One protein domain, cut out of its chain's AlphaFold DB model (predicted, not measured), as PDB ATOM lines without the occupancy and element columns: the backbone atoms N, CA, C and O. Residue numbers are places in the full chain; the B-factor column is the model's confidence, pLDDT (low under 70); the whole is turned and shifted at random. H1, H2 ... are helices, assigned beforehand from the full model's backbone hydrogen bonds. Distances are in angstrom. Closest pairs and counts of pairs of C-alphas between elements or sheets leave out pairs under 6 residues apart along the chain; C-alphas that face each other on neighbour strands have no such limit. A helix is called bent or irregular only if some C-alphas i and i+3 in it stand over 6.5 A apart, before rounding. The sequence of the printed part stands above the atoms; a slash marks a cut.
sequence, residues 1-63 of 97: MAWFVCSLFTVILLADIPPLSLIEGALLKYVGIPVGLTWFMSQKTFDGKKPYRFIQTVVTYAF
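Overview. This is residues 1 to 63 of the 97 residues of an uncharacterized protein of Enterococcus casseliflavus (UniProt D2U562). What shape do these atoms make? H1 and H2 form a helical hairpin, side by side at a slant, and H3 turns off at a corner near the last residues of H2, about perpendicular to it, with residues 58 to 63 sticking out. A long loop, residues 14 to 25, closes the hairpin at the end away from H3. What is it built of, and how large is it? The printed part has 63 residues with three named helices, in the order H1, H2, H3, and no named strand; the class is all helix. The whole is loose, with a radius of gyration of the C-alphas of 13.7 A, and its C-alphas span 38 by 26 by 17 A along the three main axes.

Arrangement. How does the longest helix stand to the one before it? H2, residues 26 to 43, touches H1, residues 2 to 13, with 18 pairs of C-alphas within 8 A; the closest C-alphas of the two are those of Ser 7 and Pro 34, 5.1 A apart. They run opposite ways at a steep tilt of 36 degrees, only just beyond shallow, and their centres are 9.3 A apart. The two form a helical hairpin, two helices that follow each other along the chain, touch and run opposite ways. Where does the third helix stand? H3, residues 51 to 63, is close to H2 but not clearly touching it, with 1 pair of C-alphas within 8 A, those of Met 41 and Pro 51, 6.4 A apart. The lines of H2 and H3 are about perpendicular, at 84 degrees, and their centres are 22.4 A apart. H1 and H3 are apart, with no C-alpha of the one within 8 A of the other. What do the backbone N and O atoms show? In H1 and H3 every pair of O i and N i+4 is within hydrogen-bond range, and in H2 12 of 14 such pairs are.

Along the chain. Where is the longest helix? H2 has 18 residues, Ala 26 to Gln 43, and measures 25.4 A from first to last C-alpha, from (257.796, 208.472, 186.043) to (254.923, 183.306, 184.411). It is neither bent nor irregular, but only just: C-alphas 30 and 33 are 6.3 A apart. Where does the first helix begin? H1 has 12 residues, Ala 2 to Leu 13, and begins with C-alpha 2 at (254.390, 192.193, 172.832); its first and last C-alphas are 16.7 A apart. Where does the last helix end? H3 has 13 residues, Pro 51 to Phe 63, and ends with C-alpha 63 at (232.303, 187.268, 168.697); its first and last C-alphas are 18.6 A apart.

Size, cuts and confidence. How far does the printed part reach? The two C-alphas farthest apart are those of Glu 24 and Tyr 61, 39.3 A, while those of Met 1 and Phe 63, the first and last printed, are 26.7 A apart. Residues 58 to 63, which belong to H3, stand free. Which links are long, and is there a cut? The link from H1 to H2, with 12 residues, is long; its C-alphas lie 12 to 20 A from the mean of the C-alphas. The link from H2 to H3, with 7 residues, is short. The printed part has no cut; it begins at residue 1, the chain's first residue, and ends at residue 63 of a chain of 97 residues. How confident is the model? The mean pLDDT of the printed part is 85.6, and no printed residue is under 70.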
ATOM      1  N   MET A   1     257.956 190.547 175.000       73.31
ATOM      2  CA  MET A   1     258.001 191.794 174.203       73.31
ATOM      3  C   MET A   1     256.624 192.356 173.878       73.31
ATOM      4  O   MET A   1     256.348 193.441 174.359       73.31
ATOM      5  N   ALA A   2     255.725 191.653 173.171       83.81
ATOM      6  CA  ALA A   2     254.390 192.193 172.832       83.81
ATOM      7  C   ALA A   2     253.602 192.733 174.046       83.81
ATOM      8  O   ALA A   2     253.093 193.846 174.013       83.81
ATOM      9  N   TRP A   3     253.605 191.999 175.163       84.75
ATOM     10  CA  TRP A   3     252.966 192.438 176.409       84.75
ATOM     11  C   TRP A   3     253.506 193.743 176.979       84.75
ATOM     12  O   TRP A   3     252.751 194.450 177.629       84.75
ATOM     13  N   PHE A   4     254.782 194.050 176.737       88.38
ATOM     14  CA  PHE A   4     255.434 195.249 177.263       88.38
ATOM     15  C   PHE A   4     254.983 196.467 176.479       88.38
ATOM     16  O   PHE A   4     254.635 197.484 177.059       88.38
ATOM     17  N   VAL A   5     254.913 196.326 175.157       88.56
ATOM     18  CA  VAL A   5     254.399 197.376 174.276       88.56
ATOM     19  C   VAL A   5     252.922 197.638 174.575       88.56
ATOM     20  O   VAL A   5     252.534 198.789 174.747       88.56
ATOM     21  N   CYS A   6     252.110 196.583 174.715       87.38
ATOM     22  CA  CYS A   6     250.695 196.729 175.055       87.38
ATOM     23  C   CYS A   6     250.489 197.382 176.428       87.38
ATOM     24  O   CYS A   6     249.673 198.294 176.549       87.38
ATOM     25  N   SER A   7     251.213 196.946 177.466       87.81
ATOM     26  CA  SER A   7     251.081 197.524 178.808       87.81
ATOM     27  C   SER A   7     251.594 198.962 178.869       87.81
ATOM     28  O   SER A   7     250.927 199.801 179.465       87.81
ATOM     29  N   LEU A   8     252.705 199.283 178.201       89.69
ATOM     30  CA  LEU A   8     253.222 200.647 178.096       89.69
ATOM     31  C   LEU A   8     252.218 201.575 177.406       89.69
ATOM     32  O   LEU A   8     251.898 202.632 177.942       89.69
ATOM     33  N   PHE A   9     251.663 201.157 176.267       89.88
ATOM     34  CA  PHE A   9     250.650 201.938 175.560       89.88
ATOM     35  C   PHE A   9     249.397 202.153 176.420       89.88
ATOM     36  O   PHE A   9     248.863 203.255 176.483       89.88
ATOM     37  N   THR A  10     248.978 201.122 177.156       87.81
ATOM     38  CA  THR A  10     247.834 201.204 178.077       87.81
ATOM     39  C   THR A  10     248.100 202.204 179.205       87.81
ATOM     40  O   THR A  10     247.245 203.030 179.504       87.81
ATOM     41  N   VAL A  11     249.290 202.177 179.812       87.94
ATOM     42  CA  VAL A  11     249.664 203.112 180.886       87.94
ATOM     43  C   VAL A  11     249.741 204.554 180.381       87.94
ATOM     44  O   VAL A  11     249.352 205.457 181.112       87.94
ATOM     45  N   ILE A  12     250.205 204.777 179.147       87.25
ATOM     46  CA  ILE A  12     250.230 206.111 178.527       87.25
ATOM     47  C   ILE A  12     248.805 206.627 178.292       87.25
ATOM     48  O   ILE A  12     248.510 207.764 178.639       87.25
ATOM     49  N   LEU A  13     247.906 205.793 177.759       87.62
ATOM     50  CA  LEU A  13     246.514 206.186 177.513       87.62
ATOM     51  C   LEU A  13     245.722 206.449 178.800       87.62
ATOM     52  O   LEU A  13     244.857 207.318 178.822       87.62
ATOM     53  N   LEU A  14     245.992 205.689 179.863       86.12
ATOM     54  CA  LEU A  14     245.298 205.809 181.148       86.12
ATOM     55  C   LEU A  14     246.076 206.672 182.158       86.12
ATOM     56  O   LEU A  14     245.748 206.670 183.345       86.12
ATOM     57  N   ALA A  15     247.101 207.407 181.715       81.75
ATOM     58  CA  ALA A  15     247.996 208.152 182.599       81.75
ATOM     59  C   ALA A  15     247.268 209.198 183.460       81.75
ATOM     60  O   ALA A  15     247.691 209.419 184.600       81.75
ATOM     61  N   ASP A  16     246.188 209.781 182.934       81.56
ATOM     62  CA  ASP A  16     245.405 210.847 183.573       81.56
ATOM     63  C   ASP A  16     244.212 210.324 184.390       81.56
ATOM     64  O   ASP A  16     243.537 211.092 185.077       81.56
ATOM     65  N   ILE A  17     243.948 209.011 184.365       83.44
ATOM     66  CA  ILE A  17     242.844 208.407 185.118       83.44
ATOM     67  C   ILE A  17     243.310 208.125 186.561       83.44
ATOM     68  O   ILE A  17     244.305 207.414 186.757       83.44
ATOM     69  N   PRO A  18     242.614 208.630 187.602       73.88
ATOM     70  CA  PRO A  18     242.897 208.246 188.988       73.88
ATOM     71  C   PRO A  18     242.576 206.752 189.118       73.88
ATOM     72  O   PRO A  18     241.454 206.378 188.774       73.88
ATOM     73  N   PRO A  19     243.496 205.844 189.509       72.31
ATOM     74  CA  PRO A  19     244.638 205.950 190.434       72.31
ATOM     75  C   PRO A  19     246.053 206.053 189.814       72.31
ATOM     76  O   PRO A  19     247.030 206.139 190.556       72.31
ATOM     77  N   LEU A  20     246.207 206.031 188.484       78.19
ATOM     78  CA  LEU A  20     247.521 206.129 187.816       78.19
ATOM     79  C   LEU A  20     248.083 207.559 187.820       78.19
ATOM     80  O   LEU A  20     249.300 207.747 187.738       78.19
ATOM     81  N   SER A  21     247.215 208.564 187.929       74.31
ATOM     82  CA  SER A  21     247.594 209.974 188.074       74.31
ATOM     83  C   SER A  21     248.180 210.312 189.451       74.31
ATOM     84  O   SER A  21     248.877 211.309 189.580       74.31
ATOM     85  N   LEU A  22     247.961 209.458 190.460       83.00
ATOM     86  CA  LEU A  22     248.456 209.646 191.832       83.00
ATOM     87  C   LEU A  22     249.913 209.187 192.021       83.00
ATOM     88  O   LEU A  22     250.505 209.414 193.072       83.00
ATOM     89  N   ILE A  23     250.491 208.510 191.024       81.25
ATOM     90  CA  ILE A  23     251.868 208.010 191.068       81.25
ATOM     91  C   ILE A  23     252.775 209.043 190.393       81.25
ATOM     92  O   ILE A  23     252.845 209.106 189.166       81.25
ATOM     93  N   GLU A  24     253.495 209.825 191.197       74.50
ATOM     94  CA  GLU A  24     254.410 210.887 190.734       74.50
ATOM     95  C   GLU A  24     255.703 210.341 190.091       74.50
ATOM     96  O   GLU A  24     256.369 211.016 189.308       74.50
ATOM     97  N   GLY A  25     256.071 209.089 190.383       79.88
ATOM     98  CA  GLY A  25     257.295 208.476 189.868       79.88
ATOM     99  C   GLY A  25     257.183 208.044 188.404       79.88
ATOM    100  O   GLY A  25     256.643 206.974 188.121       79.88
ATOM    101  N   ALA A  26     257.785 208.799 187.477       79.06
ATOM    102  CA  ALA A  26     257.796 208.472 186.043       79.06
ATOM    103  C   ALA A  26     258.429 207.099 185.732       79.06
ATOM    104  O   ALA A  26     257.890 206.332 184.934       79.06
ATOM    105  N   LEU A  27     259.534 206.744 186.402       83.19
ATOM    106  CA  LEU A  27     260.173 205.430 186.234       83.19
ATOM    107  C   LEU A  27     259.272 204.289 186.719       83.19
ATOM    108  O   LEU A  27     259.103 203.287 186.027       83.19
ATOM    109  N   LEU A  28     258.649 204.438 187.888       83.12
ATOM    110  CA  LEU A  28     257.774 203.403 188.434       83.12
ATOM    111  C   LEU A  28     256.500 203.249 187.591       83.12
ATOM    112  O   LEU A  28     256.071 202.127 187.322       83.12
ATOM    113  N   LYS A  29     255.939 204.368 187.124       81.56
ATOM    114  CA  LYS A  29     254.723 204.408 186.311       81.56
ATOM    115  C   LYS A  29     254.938 203.779 184.936       81.56
ATOM    116  O   LYS A  29     254.225 202.848 184.584       81.56
ATOM    117  N   TYR A  30     255.938 204.239 184.181       83.62
ATOM    118  CA  TYR A  30     256.119 203.838 182.779       83.62
ATOM    119  C   TYR A  30     257.062 202.652 182.570       83.62
ATOM    120  O   TYR A  30     257.007 202.019 181.521       83.62
ATOM    121  N   VAL A  31     257.913 202.318 183.541       86.00
ATOM    122  CA  VAL A  31     258.801 201.147 183.451       86.00
ATOM    123  C   VAL A  31     258.375 200.082 184.452       86.00
ATOM    124  O   VAL A  31     258.164 198.938 184.064       86.00
ATOM    125  N   GLY A  32     258.163 200.447 185.717       88.31
ATOM    126  CA  GLY A  32     257.814 199.498 186.779       88.31
ATOM    127  C   GLY A  32     256.523 198.718 186.512       88.31
ATOM    128  O   GLY A  32     256.547 197.486 186.499       88.31
ATOM    129  N   ILE A  33     255.411 199.412 186.246       89.12
ATOM    130  CA  ILE A  33     254.113 198.764 185.983       89.12
ATOM    131  C   ILE A  33     254.165 197.915 184.699       89.12
ATOM    132  O   ILE A  33     253.807 196.735 184.769       89.12
ATOM    133  N   PRO A  34     254.656 198.424 183.546       90.12
ATOM    134  CA  PRO A  34     254.768 197.614 182.336       90.12
ATOM    135  C   PRO A  34     255.669 196.389 182.488       90.12
ATOM    136  O   PRO A  34     255.285 195.309 182.035       90.12
ATOM    137  N   VAL A  35     256.820 196.515 183.164       90.56
ATOM    138  CA  VAL A  35     257.726 195.388 183.438       90.56
ATOM    139  C   VAL A  35     257.057 194.370 184.359       90.56
ATOM    140  O   VAL A  35     257.025 193.186 184.021       90.56
ATOM    141  N   GLY A  36     256.447 194.806 185.464       90.06
ATOM    142  CA  GLY A  36     255.735 193.923 186.392       90.06
ATOM    143  C   GLY A  36     254.604 193.145 185.715       90.06
ATOM    144  O   GLY A  36     254.507 191.927 185.870       90.06
ATOM    145  N   LEU A  37     253.810 193.814 184.874       88.56
ATOM    146  CA  LEU A  37     252.765 193.171 184.072       88.56
ATOM    147  C   LEU A  37     253.335 192.151 183.086       88.56
ATOM    148  O   LEU A  37     252.793 191.055 182.944       88.56
ATOM    149  N   THR A  38     254.429 192.487 182.403       90.12
ATOM    150  CA  THR A  38     255.042 191.558 181.444       90.12
ATOM    151  C   THR A  38     255.629 190.333 182.101       90.12
ATOM    152  O   THR A  38     255.482 189.232 181.573       90.12
ATOM    153  N   TRP A  39     256.255 190.516 183.258       89.25
ATOM    154  CA  TRP A  39     256.783 189.437 184.066       89.25
ATOM    155  C   TRP A  39     255.653 188.528 184.557       89.25
ATOM    156  O   TRP A  39     255.708 187.317 184.340       89.25
ATOM    157  N   PHE A  40     254.566 189.105 185.083       89.44
ATOM    158  CA  PHE A  40     253.382 188.353 185.504       89.44
ATOM    159  C   PHE A  40     252.773 187.536 184.354       89.44
ATOM    160  O   PHE A  40     252.547 186.332 184.488       89.44
ATOM    161  N   MET A  41     252.574 188.161 183.189       86.69
ATOM    162  CA  MET A  41     252.068 187.485 181.989       86.69
ATOM    163  C   MET A  41     253.054 186.460 181.410       86.69
ATOM    164  O   MET A  41     252.647 185.583 180.653       86.69
ATOM    165  N   SER A  42     254.345 186.540 181.738       84.44
ATOM    166  CA  SER A  42     255.333 185.545 181.312       84.44
ATOM    167  C   SER A  42     255.345 184.301 182.199       84.44
ATOM    168  O   SER A  42     255.765 183.244 181.736       84.44
ATOM    169  N   GLN A  43     254.922 184.417 183.457       83.88
ATOM    170  CA  GLN A  43     254.923 183.306 184.411       83.88
ATOM    171  C   GLN A  43     253.580 182.581 184.493       83.88
ATOM    172  O   GLN A  43     253.531 181.407 184.855       83.88
ATOM    173  N   LYS A  44     252.479 183.277 184.198       83.31
ATOM    174  CA  LYS A  44     251.134 182.720 184.337       83.31
ATOM    175  C   LYS A  44     250.688 181.958 183.097       83.31
ATOM    176  O   LYS A  44     250.905 182.373 181.962       83.31
ATOM    177  N   THR A  45     249.958 180.883 183.355       83.50
ATOM    178  CA  THR A  45     249.256 180.086 182.354       83.50
ATOM    179  C   THR A  45     247.769 180.161 182.683       83.50
ATOM    180  O   THR A  45     247.383 179.888 183.819       83.50
ATOM    181  N   PHE A  46     246.934 180.550 181.721       80.75
ATOM    182  CA  PHE A  46     245.481 180.618 181.894       80.75
ATOM    183  C   PHE A  46     244.851 179.457 181.138       80.75
ATOM    184  O   PHE A  46     245.062 179.337 179.932       80.75
ATOM    185  N   ASP A  47     244.109 178.592 181.837       81.56
ATOM    186  CA  ASP A  47     243.445 177.424 181.231       81.56
ATOM    187  C   ASP A  47     244.427 176.518 180.449       81.56
ATOM    188  O   ASP A  47     244.191 176.113 179.312       81.56
ATOM    189  N   GLY A  48     245.630 176.311 181.007       85.56
ATOM    190  CA  GLY A  48     246.712 175.554 180.360       85.56
ATOM    191  C   GLY A  48     247.320 176.222 179.114       85.56
ATOM    192  O   GLY A  48     248.230 175.672 178.496       85.56
ATOM    193  N   LYS A  49     246.867 177.426 178.742       85.75
ATOM    194  CA  LYS A  49     247.322 178.183 177.572       85.75
ATOM    195  C   LYS A  49     248.188 179.371 177.982       85.75
ATOM    196  O   LYS A  49     248.022 179.980 179.041       85.75
ATOM    197  N   LYS A  50     249.088 179.765 177.077       87.31
ATOM    198  CA  LYS A  50     249.794 181.049 177.184       87.31
ATOM    199  C   LYS A  50     248.757 182.186 177.238       87.31
ATOM    200  O   LYS A  50     247.800 182.127 176.458       87.31
ATOM    201  N   PRO A  51     248.954 183.243 178.046       85.94
ATOM    202  CA  PRO A  51     247.950 184.297 178.229       85.94
ATOM    203  C   PRO A  51     247.451 184.931 176.933       85.94
ATOM    204  O   PRO A  51     246.272 185.238 176.801       85.94
ATOM    205  N   TYR A  52     248.322 185.042 175.929       86.06
ATOM    206  CA  TYR A  52     247.965 185.623 174.632       86.06
ATOM    207  C   TYR A  52     246.897 184.789 173.926       86.06
ATOM    208  O   TYR A  52     245.888 185.303 173.450       86.06
ATOM    209  N   ARG A  53     247.101 183.471 173.932       86.50
ATOM    210  CA  ARG A  53     246.193 182.517 173.308       86.50
ATOM    211  C   ARG A  53     244.881 182.434 174.080       86.50
ATOM    212  O   ARG A  53     243.837 182.300 173.459       86.50
ATOM    213  N   PHE A  54     244.928 182.565 175.407       89.19
ATOM    214  CA  PHE A  54     243.725 182.644 176.233       89.19
ATOM    215  C   PHE A  54     242.851 183.844 175.843       89.19
ATOM    216  O   PHE A  54     241.691 183.647 175.483       89.19
ATOM    217  N   ILE A  55     243.411 185.060 175.807       88.38
ATOM    218  CA  ILE A  55     242.654 186.256 175.402       88.38
ATOM    219  C   ILE A  55     242.106 186.099 173.984       88.38
ATOM    220  O   ILE A  55     240.923 186.342 173.769       88.38
ATOM    221  N   GLN A  56     242.921 185.623 173.039       89.75
ATOM    222  CA  GLN A  56     242.462 185.355 171.676       89.75
ATOM    223  C   GLN A  56     241.242 184.424 171.673       89.75
ATOM    224  O   GLN A  56     240.242 184.738 171.036       89.75
ATOM    225  N   THR A  57     241.276 183.319 172.426       90.62
ATOM    226  CA  THR A  57     240.132 182.399 172.494       90.62
ATOM    227  C   THR A  57     238.890 183.019 173.130       90.62
ATOM    228  O   THR A  57     237.790 182.773 172.643       90.62
ATOM    229  N   VAL A  58     239.045 183.847 174.166       91.94
ATOM    230  CA  VAL A  58     237.924 184.553 174.807       91.94
ATOM    231  C   VAL A  58     237.285 185.541 173.833       91.94
ATOM    232  O   VAL A  58     236.065 185.569 173.704       91.94
ATOM    233  N   VAL A  59     238.102 186.304 173.105       92.94
ATOM    234  CA  VAL A  59     237.640 187.267 172.101       92.94
ATOM    235  C   VAL A  59     236.917 186.550 170.961       92.94
ATOM    236  O   VAL A  59     235.781 186.896 170.644       92.94
ATOM    237  N   THR A  60     237.512 185.497 170.395       92.69
ATOM    238  CA  THR A  60     236.861 184.680 169.359       92.69
ATOM    239  C   THR A  60     235.543 184.086 169.859       92.69
ATOM    240  O   THR A  60     234.552 184.095 169.135       92.69
ATOM    241  N   TYR A  61     235.496 183.604 171.103       91.06
ATOM    242  CA  TYR A  61     234.275 183.066 171.702       91.06
ATOM    243  C   TYR A  61     233.193 184.135 171.917       91.06
ATOM    244  O   TYR A  61     232.011 183.843 171.743       91.06
ATOM    245  N   ALA A  62     233.580 185.361 172.276       92.44
ATOM    246  CA  ALA A  62     232.654 186.475 172.456       92.44
ATOM    247  C   ALA A  62     232.017 186.915 171.127       92.44
ATOM    248  O   ALA A  62     230.818 187.183 171.091       92.44
ATOM    249  N   PHE A  63     232.793 186.933 170.039       92.94
ATOM    250  CA  PHE A  63     232.303 187.268 168.697       92.94
ATOM    251  C   PHE A  63     231.613 186.104 167.971       92.94
ATOM    252  O   PHE A  63     230.955 186.322 166.954       92.94
TER     253      PHE A  63